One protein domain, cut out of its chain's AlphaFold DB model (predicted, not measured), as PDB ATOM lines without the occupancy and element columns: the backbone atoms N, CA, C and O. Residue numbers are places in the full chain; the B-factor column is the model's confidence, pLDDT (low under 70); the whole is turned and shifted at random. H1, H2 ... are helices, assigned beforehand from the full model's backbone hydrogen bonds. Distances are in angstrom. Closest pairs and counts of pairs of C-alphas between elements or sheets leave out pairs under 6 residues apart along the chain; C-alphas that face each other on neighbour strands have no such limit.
ATOM      1  N   ARG A 104      26.280 -32.492 -26.316       62.69
ATOM      2  CA  ARG A 104      26.949 -33.247 -25.241       62.69
ATOM      3  C   ARG A 104      28.463 -33.303 -25.446       62.69
ATOM      4  O   ARG A 104      29.195 -33.151 -24.473       62.69
ATOM      5  N   ILE A 105      28.917 -33.483 -26.686       68.69
ATOM      6  CA  ILE A 105      30.343 -33.447 -27.040       68.69
ATOM      7  C   ILE A 105      30.915 -32.048 -26.781       68.69
ATOM      8  O   ILE A 105      31.969 -31.927 -26.164       68.69
ATOM      9  N   GLU A 106      30.198 -30.990 -27.160       66.12
ATOM     10  CA  GLU A 106      30.602 -29.608 -26.879       66.12
ATOM     11  C   GLU A 106      30.648 -29.295 -25.382       66.12
ATOM     12  O   GLU A 106      31.570 -28.621 -24.929       66.12
ATOM     13  N   ILE A 107      29.686 -29.792 -24.596       71.62
ATOM     14  CA  ILE A 107      29.705 -29.640 -23.136       71.62
ATOM     15  C   ILE A 107      30.927 -30.349 -22.551       71.62
ATOM     16  O   ILE A 107      31.644 -29.741 -21.763       71.62
ATOM     17  N   ALA A 108      31.216 -31.584 -22.970       70.50
ATOM     18  CA  ALA A 108      32.394 -32.312 -22.504       70.50
ATOM     19  C   ALA A 108      33.706 -31.603 -22.894       70.50
ATOM     20  O   ALA A 108      34.632 -31.508 -22.088       70.50
ATOM     21  N   ALA A 109      33.778 -31.048 -24.108       72.56
ATOM     22  CA  ALA A 109      34.917 -30.252 -24.561       72.56
ATOM     23  C   ALA A 109      35.077 -28.959 -23.741       72.56
ATOM     24  O   ALA A 109      36.193 -28.606 -23.356       72.56
ATOM     25  N   LEU A 110      33.972 -28.284 -23.410       78.50
ATOM     26  CA  LEU A 110      33.974 -27.107 -22.544       78.50
ATOM     27  C   LEU A 110      34.397 -27.455 -21.111       78.50
ATOM     28  O   LEU A 110      35.192 -26.726 -20.524       78.50
ATOM     29  N   GLU A 111      33.906 -28.557 -20.545       76.19
ATOM     30  CA  GLU A 111      34.302 -29.034 -19.214       76.19
ATOM     31  C   GLU A 111      35.805 -29.317 -19.150       76.19
ATOM     32  O   GLU A 111      36.472 -28.916 -18.189       76.19
ATOM     33  N   HIS A 112      36.342 -29.946 -20.199       79.88
ATOM     34  CA  HIS A 112      37.769 -30.202 -20.336       79.88
ATOM     35  C   HIS A 112      38.572 -28.899 -20.437       79.88
ATOM     36  O   HIS A 112      39.489 -28.696 -19.646       79.88
ATOM     37  N   ALA A 113      38.175 -27.973 -21.315       84.88
ATOM     38  CA  ALA A 113      38.823 -26.668 -21.463       84.88
ATOM     39  C   ALA A 113      38.786 -25.854 -20.161       84.88
ATOM     40  O   ALA A 113      39.788 -25.302 -19.714       84.88
ATOM     41  N   MET A 114      37.645 -25.842 -19.469       84.44
ATOM     42  CA  MET A 114      37.551 -25.219 -18.153       84.44
ATOM     43  C   MET A 114      38.486 -25.891 -17.142       84.44
ATOM     44  O   MET A 114      38.861 -25.244 -16.170       84.44
ATOM     45  N   GLY A 115      38.788 -27.185 -17.296       86.62
ATOM     46  CA  GLY A 115      39.683 -27.969 -16.429       86.62
ATOM     47  C   GLY A 115      41.148 -27.589 -16.536       86.62
ATOM     48  O   GLY A 115      41.898 -27.796 -15.587       86.62
ATOM     49  N   GLU A 116      41.532 -26.986 -17.651       91.62
ATOM     50  CA  GLU A 116      42.891 -26.517 -17.900       91.62
ATOM     51  C   GLU A 116      43.118 -25.077 -17.421       91.62
ATOM     52  O   GLU A 116      44.259 -24.639 -17.260       91.62
ATOM     53  N   LEU A 117      42.037 -24.340 -17.149       91.12
ATOM     54  CA  LEU A 117      42.114 -23.024 -16.531       91.12
ATOM     55  C   LEU A 117      42.689 -23.116 -15.117       91.12
ATOM     56  O   LEU A 117      42.431 -24.055 -14.361       91.12
ATOM     57  N   THR A 118      43.386 -22.060 -14.700       93.50
ATOM     58  CA  THR A 118      43.721 -21.910 -13.279       93.50
ATOM     59  C   THR A 118      42.442 -21.824 -12.443       93.50
ATOM     60  O   THR A 118      41.424 -21.295 -12.902       93.50
ATOM     61  N   LEU A 119      42.500 -22.274 -11.183       91.81
ATOM     62  CA  LEU A 119      41.350 -22.237 -10.271       91.81
ATOM     63  C   LEU A 119      40.702 -20.842 -10.232       91.81
ATOM     64  O   LEU A 119      39.497 -20.708 -10.420       91.81
ATOM     65  N   ARG A 120      41.524 -19.791 -10.119       90.81
ATOM     66  CA  ARG A 120      41.053 -18.401 -10.099       90.81
ATOM     67  C   ARG A 120      40.326 -17.998 -11.386       90.81
ATOM     68  O   ARG A 120      39.309 -17.319 -11.320       90.81
ATOM     69  N   GLN A 121      40.839 -18.382 -12.554       91.25
ATOM     70  CA  GLN A 121      40.206 -18.066 -13.843       91.25
ATOM     71  C   GLN A 121      38.859 -18.756 -13.991       91.25
ATOM     72  O   GLN A 121      37.888 -18.121 -14.398       91.25
ATOM     73  N   ARG A 122      38.800 -20.039 -13.627       90.50
ATOM     74  CA  ARG A 122      37.571 -20.827 -13.645       90.50
ATOM     75  C   ARG A 122      36.516 -20.215 -12.725       90.50
ATOM     76  O   ARG A 122      35.390 -20.004 -13.160       90.50
ATOM     77  N   GLU A 123      36.876 -19.881 -11.488       89.81
ATOM     78  CA  GLU A 123      35.937 -19.292 -10.527       89.81
ATOM     79  C   GLU A 123      35.461 -17.894 -10.948       89.81
ATOM     80  O   GLU A 123      34.276 -17.592 -10.830       89.81
ATOM     81  N   ILE A 124      36.347 -17.055 -11.500       86.69
ATOM     82  CA  ILE A 124      35.970 -15.745 -12.057       86.69
ATOM     83  C   ILE A 124      35.026 -15.908 -13.258       86.69
ATOM     84  O   ILE A 124      34.056 -15.160 -13.381       86.69
ATOM     85  N   LEU A 125      35.286 -16.879 -14.141       84.50
ATOM     86  CA  LEU A 125      34.434 -17.161 -15.295       84.50
ATOM     87  C   LEU A 125      33.036 -17.617 -14.858       84.50
ATOM     88  O   LEU A 125      32.050 -17.102 -15.382       84.50
ATOM     89  N   ILE A 126      32.950 -18.531 -13.886       82.75
ATOM     90  CA  ILE A 126      31.679 -19.011 -13.322       82.75
ATOM     91  C   ILE A 126      30.919 -17.851 -12.676       82.75
ATOM     92  O   ILE A 126      29.778 -17.595 -13.053       82.75
ATOM     93  N   ALA A 127      31.574 -17.081 -11.805       75.88
ATOM     94  CA  ALA A 127      30.965 -15.930 -11.146       75.88
ATOM     95  C   ALA A 127      30.383 -14.918 -12.148       75.88
ATOM     96  O   ALA A 127      29.297 -14.384 -11.949       75.88
ATOM     97  N   ALA A 128      31.084 -14.666 -13.256       73.81
ATOM     98  CA  ALA A 128      30.642 -13.702 -14.257       73.81
ATOM     99  C   ALA A 128      29.584 -14.235 -15.234       73.81
ATOM    100  O   ALA A 128      28.878 -13.434 -15.842       73.81
ATOM    101  N   ARG A 129      29.540 -15.549 -15.496       74.19
ATOM    102  CA  ARG A 129      28.748 -16.128 -16.604       74.19
ATOM    103  C   ARG A 129      27.633 -17.061 -16.172       74.19
ATOM    104  O   ARG A 129      26.683 -17.237 -16.929       74.19
ATOM    105  N   VAL A 130      27.782 -17.679 -15.012       73.00
ATOM    106  CA  VAL A 130      26.792 -18.581 -14.422       73.00
ATOM    107  C   VAL A 130      26.037 -17.839 -13.329       73.00
ATOM    108  O   VAL A 130      24.812 -17.817 -13.356       73.00
ATOM    109  N   ASP A 131      26.768 -17.164 -12.441       68.44
ATOM    110  CA  ASP A 131      26.174 -16.440 -11.312       68.44
ATOM    111  C   ASP A 131      25.756 -14.999 -11.679       68.44
ATOM    112  O   ASP A 131      25.124 -14.315 -10.878       68.44
ATOM    113  N   ASP A 132      26.105 -14.528 -12.887       65.88
ATOM    114  CA  ASP A 132      25.829 -13.171 -13.395       65.88
ATOM    115  C   ASP A 132      26.263 -12.039 -12.431       65.88
ATOM    116  O   ASP A 132      25.651 -10.966 -12.386       65.88
ATOM    117  N   LEU A 133      27.340 -12.250 -11.661       66.44
ATOM    118  CA  LEU A 133      27.842 -11.250 -10.719       66.44
ATOM    119  C   LEU A 133      28.488 -10.055 -11.451       66.44
ATOM    120  O   LEU A 133      29.257 -10.242 -12.404       66.44
ATOM    121  N   PRO A 134      28.259  -8.809 -10.988       77.75
ATOM    122  CA  PRO A 134      28.955  -7.634 -11.498       77.75
ATOM    123  C   PRO A 134      30.474  -7.750 -11.334       77.75
ATOM    124  O   PRO A 134      30.974  -8.213 -10.310       77.75
ATOM    125  N   GLN A 135      31.245  -7.235 -12.300       78.38
ATOM    126  CA  GLN A 135      32.717  -7.287 -12.235       78.38
ATOM    127  C   GLN A 135      33.292  -6.606 -10.985       78.38
ATOM    128  O   GLN A 135      34.372  -6.990 -10.541       78.38
ATOM    129  N   GLN A 136      32.587  -5.618 -10.427       73.56
ATOM    130  CA  GLN A 136      32.966  -4.971  -9.174       73.56
ATOM    131  C   GLN A 136      32.859  -5.938  -7.987       73.56
ATOM    132  O   GLN A 136      33.819  -6.086  -7.244       73.56
ATOM    133  N   GLU A 137      31.758  -6.682  -7.871       76.88
ATOM    134  CA  GLU A 137      31.587  -7.681  -6.808       76.88
ATOM    135  C   GLU A 137      32.601  -8.825  -6.935       76.88
ATOM    136  O   GLU A 137      33.140  -9.312  -5.942       76.88
ATOM    137  N   ILE A 138      32.927  -9.223  -8.169       81.88
ATOM    138  CA  ILE A 138      33.988 -10.204  -8.433       81.88
ATOM    139  C   ILE A 138      35.354  -9.639  -8.011       81.88
ATOM    140  O   ILE A 138      36.139 -10.330  -7.366       81.88
ATOM    141  N   ALA A 139      35.647  -8.381  -8.344       88.69
ATOM    142  CA  ALA A 139      36.889  -7.719  -7.950       88.69
ATOM    143  C   ALA A 139      37.055  -7.708  -6.422       88.69
ATOM    144  O   ALA A 139      38.113  -8.098  -5.918       88.69
ATOM    145  N   ASP A 140      35.988  -7.368  -5.700       92.94
ATOM    146  CA  ASP A 140      35.962  -7.333  -4.239       92.94
ATOM    147  C   ASP A 140      36.135  -8.741  -3.640       92.94
ATOM    148  O   ASP A 140      36.981  -8.946  -2.764       92.94
ATOM    149  N   ARG A 141      35.420  -9.745  -4.175       93.88
ATOM    150  CA  ARG A 141      35.502 -11.155  -3.749       93.88
ATOM    151  C   ARG A 141      36.915 -11.724  -3.867       93.88
ATOM    152  O   ARG A 141      37.378 -12.412  -2.960       93.88
ATOM    153  N   PHE A 142      37.603 -11.441  -4.971       94.19
ATOM    154  CA  PHE A 142      38.947 -11.959  -5.246       94.19
ATOM    155  C   PHE A 142      40.076 -11.019  -4.797       94.19
ATOM    156  O   PHE A 142      41.247 -11.370  -4.954       94.19
ATOM    157  N   ARG A 143      39.748  -9.848  -4.232       96.31
ATOM    158  CA  ARG A 143      40.700  -8.799  -3.818       96.31
ATOM    159  C   ARG A 143      41.664  -8.400  -4.940       96.31
ATOM    160  O   ARG A 143      42.874  -8.283  -4.744       96.31
ATOM    161  N   ILE A 144      41.119  -8.203  -6.136       94.62
ATOM    162  CA  ILE A 144      41.847  -7.767  -7.334       94.62
ATOM    163  C   ILE A 144      41.167  -6.542  -7.940       94.62
ATOM    164  O   ILE A 144      40.051  -6.198  -7.582       94.62
ATOM    165  N   SER A 145      41.818  -5.865  -8.888       91.19
ATOM    166  CA  SER A 145      41.168  -4.761  -9.603       91.19
ATOM    167  C   SER A 145      40.142  -5.273 -10.621       91.19
ATOM    168  O   SER A 145      40.341  -6.323 -11.233       91.19
ATOM    169  N   VAL A 146      39.107  -4.478 -10.909       83.06
ATOM    170  CA  VAL A 146      38.145  -4.738 -12.006       83.06
ATOM    171  C   VAL A 146      38.866  -4.959 -13.343       83.06
ATOM    172  O   VAL A 146      38.513  -5.833 -14.131       83.06
ATOM    173  N   ARG A 147      39.963  -4.228 -13.580       83.19
ATOM    174  CA  ARG A 147      40.830  -4.433 -14.750       83.19
ATOM    175  C   ARG A 147      41.437  -5.839 -14.784       83.19
ATOM    176  O   ARG A 147      41.565  -6.414 -15.864       83.19
ATOM    177  N   MET A 148      41.838  -6.378 -13.634       88.44
ATOM    178  CA  MET A 148      42.340  -7.748 -13.537       88.44
ATOM    179  C   MET A 148      41.220  -8.767 -13.764       88.44
ATOM    180  O   MET A 148      41.446  -9.715 -14.506       88.44
ATOM    181  N   VAL A 149      40.010  -8.537 -13.236       84.12
ATOM    182  CA  VAL A 149      38.827  -9.370 -13.535       84.12
ATOM    183  C   VAL A 149      38.608  -9.468 -15.045       84.12
ATOM    184  O   VAL A 149      38.528 -10.565 -15.587       84.12
ATOM    185  N   GLY A 150      38.614  -8.333 -15.754       80.19
ATOM    186  CA  GLY A 150      38.484  -8.310 -17.213       80.19
ATOM    187  C   GLY A 150      39.592  -9.081 -17.945       80.19
ATOM    188  O   GLY A 150      39.312  -9.766 -18.927       80.19
ATOM    189  N   LYS A 151      40.842  -9.020 -17.460       85.75
ATOM    190  CA  LYS A 151      41.962  -9.795 -18.025       85.75
ATOM    191  C   LYS A 151      41.811 -11.297 -17.797       85.75
ATOM    192  O   LYS A 151      42.074 -12.062 -18.721       85.75
ATOM    193  N   GLU A 152      41.412 -11.716 -16.599       87.69
ATOM    194  CA  GLU A 152      41.195 -13.135 -16.302       87.69
ATOM    195  C   GLU A 152      40.014 -13.692 -17.092       87.69
ATOM    196  O   GLU A 152      40.131 -14.764 -17.679       87.69
ATOM    197  N   LEU A 153      38.923 -12.926 -17.210       83.50
ATOM    198  CA  LEU A 153      37.790 -13.290 -18.057       83.50
ATOM    199  C   LEU A 153      38.194 -13.423 -19.520       83.50
ATOM    200  O   LEU A 153      37.795 -14.385 -20.164       83.50
ATOM    201  N   LYS A 154      38.986 -12.479 -20.042       80.69
ATOM    202  CA  LYS A 154      39.472 -12.539 -21.422       80.69
ATOM    203  C   LYS A 154      40.264 -13.827 -21.668       80.69
ATOM    204  O   LYS A 154      39.913 -14.567 -22.575       80.69
ATOM    205  N   ARG A 155      41.254 -14.121 -20.820       86.19
ATOM    206  CA  ARG A 155      42.085 -15.331 -20.938       86.19
ATOM    207  C   ARG A 155      41.268 -16.615 -20.848       86.19
ATOM    208  O   ARG A 155      41.473 -17.520 -21.643       86.19
ATOM    209  N   ALA A 156      40.346 -16.680 -19.889       85.50
ATOM    210  CA  ALA A 156      39.487 -17.844 -19.711       85.50
ATOM    211  C   ALA A 156      38.594 -18.076 -20.937       85.50
ATOM    212  O   ALA A 156      38.443 -19.201 -21.400       85.50
ATOM    213  N   LEU A 157      38.031 -16.995 -21.478       82.00
ATOM    214  CA  LEU A 157      37.188 -17.027 -22.663       82.00
ATOM    215  C   LEU A 157      37.975 -17.428 -23.913       82.00
ATOM    216  O   LEU A 157      37.536 -18.348 -24.590       82.00
ATOM    217  N   GLU A 158      39.123 -16.801 -24.185       84.12
ATOM    218  CA  GLU A 158      40.007 -17.145 -25.312       84.12
ATOM    219  C   GLU A 158      40.403 -18.623 -25.277       84.12
ATOM    220  O   GLU A 158      40.209 -19.327 -26.262       84.12
ATOM    221  N   HIS A 159      40.842 -19.116 -24.118       86.12
ATOM    222  CA  HIS A 159      41.231 -20.512 -23.952       86.12
ATOM    223  C   HIS A 159      40.079 -21.491 -24.230       86.12
ATOM    224  O   HIS A 159      40.244 -22.459 -24.971       86.12
ATOM    225  N   CYS A 160      38.890 -21.230 -23.676       82.00
ATOM    226  CA  CYS A 160      37.716 -22.047 -23.980       82.00
ATOM    227  C   CYS A 160      37.363 -21.978 -25.474       82.00
ATOM    228  O   CYS A 160      37.061 -23.002 -26.074       82.00
ATOM    229  N   GLY A 161      37.431 -20.791 -26.082       80.94
ATOM    230  CA  GLY A 161      37.190 -20.592 -27.511       80.94
ATOM    231  C   GLY A 161      38.106 -21.413 -28.404       80.94
ATOM    232  O   GLY A 161      37.618 -22.130 -29.270       80.94
ATOM    233  N   GLU A 162      39.414 -21.356 -28.153       84.38
ATOM    234  CA  GLU A 162      40.426 -22.131 -28.879       84.38
ATOM    235  C   GLU A 162      40.154 -23.637 -28.791       84.38
ATOM    236  O   GLU A 162      40.209 -24.340 -29.795       84.38
ATOM    237  N   ARG A 163      39.800 -24.141 -27.603       83.25
ATOM    238  CA  ARG A 163      39.499 -25.567 -27.396       83.25
ATOM    239  C   ARG A 163      38.203 -26.037 -28.048       83.25
ATOM    240  O   ARG A 163      38.062 -27.227 -28.312       83.25
ATOM    241  N   LEU A 164      37.272 -25.121 -28.285       79.94
ATOM    242  CA  LEU A 164      35.973 -25.384 -28.902       79.94
ATOM    243  C   LEU A 164      35.932 -25.009 -30.393       79.94
ATOM    244  O   LEU A 164      34.865 -25.112 -30.988       79.94
ATOM    245  N   ASP A 165      37.049 -24.546 -30.970       79.56
ATOM    246  CA  ASP A 165      37.132 -23.958 -32.318       79.56
ATOM    247  C   ASP A 165      36.053 -22.885 -32.569       79.56
ATOM    248  O   ASP A 165      35.396 -22.810 -33.608       79.56
ATOM    249  N   ARG A 166      35.808 -22.051 -31.548       69.81
ATOM    250  CA  ARG A 166      34.774 -21.012 -31.562       69.81
ATOM    251  C   ARG A 166      35.367 -19.631 -31.375       69.81
ATOM    252  O   ARG A 166      36.138 -19.367 -30.454       69.81
ATOM    253  N   ARG A 167      34.896 -18.697 -32.201       61.22
ATOM    254  CA  ARG A 167      35.243 -17.282 -32.075       61.22
ATOM    255  C   ARG A 167      34.539 -16.677 -30.866       61.22
ATOM    256  O   ARG A 167      33.311 -16.676 -30.782       61.22
ATOM    257  N   VAL A 168      35.309 -16.155 -29.918       58.09
ATOM    258  CA  VAL A 168      34.752 -15.673 -28.652       58.09
ATOM    259  C   VAL A 168      34.457 -14.190 -28.736       58.09
ATOM    260  O   VAL A 168      35.352 -13.365 -28.908       58.09
ATOM    261  N   VAL A 169      33.183 -13.835 -28.587       53.88
ATOM    262  CA  VAL A 169      32.764 -12.433 -28.549       53.88
ATOM    263  C   VAL A 169      32.814 -11.938 -27.109       53.88
ATOM    264  O   VAL A 169      32.032 -12.361 -26.249       53.88
ATOM    265  N   GLN A 170      33.717 -10.999 -26.833       50.19
ATOM    266  CA  GLN A 170      33.743 -10.321 -25.545       50.19
ATOM    267  C   GLN A 170      32.526  -9.386 -25.463       50.19
ATOM    268  O   GLN A 170      32.485  -8.332 -26.088       50.19
ATOM    269  N   ARG A 171      31.494  -9.788 -24.715       49.53
ATOM    270  CA  ARG A 171      30.265  -8.984 -24.560       49.53
ATOM    271  C   ARG A 171      30.351  -7.896 -23.477       49.53
ATOM    272  O   ARG A 171      29.473  -7.049 -23.426       49.53
ATOM    273  N   PHE A 172      31.386  -7.895 -22.627       43.62
ATOM    274  CA  PHE A 172      31.501  -6.974 -21.482       43.62
ATOM    275  C   PHE A 172      32.964  -6.613 -21.159       43.62
ATOM    276  O   PHE A 172      33.857  -7.433 -21.365       43.62
ATOM    277  N   GLY A 173      33.196  -5.421 -20.590       41.59
ATOM    278  CA  GLY A 173      34.525  -4.886 -20.241       41.59
ATOM    279  C   GLY A 173      35.130  -3.956 -21.312       41.59
ATOM    280  O   GLY A 173      34.521  -3.751 -22.362       41.59
ATOM    281  N   PRO A 174      36.316  -3.355 -21.070       33.84
ATOM    282  CA  PRO A 174      36.973  -2.503 -22.061       33.84
ATOM    283  C   PRO A 174      37.338  -3.329 -23.305       33.84
ATOM    284  O   PRO A 174      38.230  -4.171 -23.238       33.84
ATOM    285  N   GLY A 175      36.642  -3.082 -24.422       43.34
ATOM    286  CA  GLY A 175      36.732  -3.883 -25.653       43.34
ATOM    287  C   GLY A 175      35.451  -4.640 -26.033       43.34
ATOM    288  O   GLY A 175      35.444  -5.301 -27.069       43.34
ATOM    289  N   ALA A 176      34.375  -4.523 -25.243       38.22
ATOM    290  CA  ALA A 176      33.088  -5.150 -25.531       38.22
ATOM    291  C   ALA A 176      32.582  -4.840 -26.955       38.22
ATOM    292  O   ALA A 176      32.549  -3.682 -27.367       38.22
ATOM    293  N   GLY A 177      32.202  -5.885 -27.698       37.41
ATOM    294  CA  GLY A 177      31.694  -5.786 -29.073       37.41
ATOM    295  C   GLY A 177      32.752  -5.890 -30.179       37.41
ATOM    296  O   GLY A 177      32.392  -5.884 -31.352       37.41
ATOM    297  N   LYS A 178      34.044  -6.026 -29.848       32.72
ATOM    298  CA  LYS A 178      35.085  -6.313 -30.845       32.72
ATOM    299  C   LYS A 178      35.312  -7.819 -30.959       32.72
ATOM    300  O   LYS A 178      35.540  -8.488 -29.950       32.72
ATOM    301  N   ALA A 179      35.258  -8.342 -32.184       35.84
ATOM    302  CA  ALA A 179      35.759  -9.681 -32.469       35.84
ATOM    303  C   ALA A 179      37.247  -9.734 -32.091       35.84
ATOM    304  O   ALA A 179      37.999  -8.817 -32.435       35.84
ATOM    305  N   SER A 180      37.634 -10.765 -31.338       48.59
ATOM    306  CA  SER A 180      39.047 -11.133 -31.203       48.59
ATOM    307  C   SER A 180      39.486 -11.955 -32.414       48.59
ATOM    308  O   SER A 180      38.625 -12.630 -33.043       48.59
TER     309      SER A 180
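This is residues 104 to 180 of the 180 residues of the protein "RNA polymerase sigma-70 factor (ECF subfamily)" of Dyella sp. SG609 (UniProt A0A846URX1). Three shorter helices, H1, H2 and H3, stand in a row along one side of a single long helix, H4, with H2 crossing it; the tail, residues 164 to 180, has no named element and folds back along the other side of H4. The 77 printed residues include four named helices, in the order H1, H2, H3, H4, and no named strand; the class is all helix. The whole is compact, with a radius of gyration of the C-alphas of 12.2 A, and spans 35 by 26 by 18 A.

Going along from Arg 104 you meet H1, residues 104 to 116, H2, residues 119 to 129, H3, residues 135 to 142, and the hub H4, residues 146 to 163, which touches the other three. H1 touches H4 with residues 109 to 114 alone, at a steep tilt of 49 degrees, opposite ways; the closest C-alphas, of Ala 113 and Cys 160, are 5.4 A apart. H2 touches H4 about perpendicular, at 86 degrees, with C-alphas 121 and 152 closest at 5.6 A. H3 touches H4 at 87 degrees, about perpendicular, with C-alphas 139 and 146 closest at 5.2 A. H2 and H3 touch as a helical hairpin, at a shallow tilt of 30 degrees, their closest C-alphas, 124 and 138, 6.9 A apart. H1 and H3 are apart. In H1, H2, H3 and H4 every O i to N i+4 pair is within hydrogen-bond range.

Find C-alpha 104 at (26.949, -33.247, -25.241); from there H1 runs 18.8 A to C-alpha 116. H2 covers 15.4 A and H3 10.5 A. H4 runs 25.9 A, from C-alpha 146 at (38.145, -4.738, -12.006) to C-alpha 163 at (39.499, -25.567, -27.396).

The C-alphas farthest apart, of Arg 104 and Ser 145, are 35.5 A apart. The printed part has no cut, and its three links are tight. Look for pLDDT under 70 at residues 104 to 106, 131 to 133 and 166 to 180.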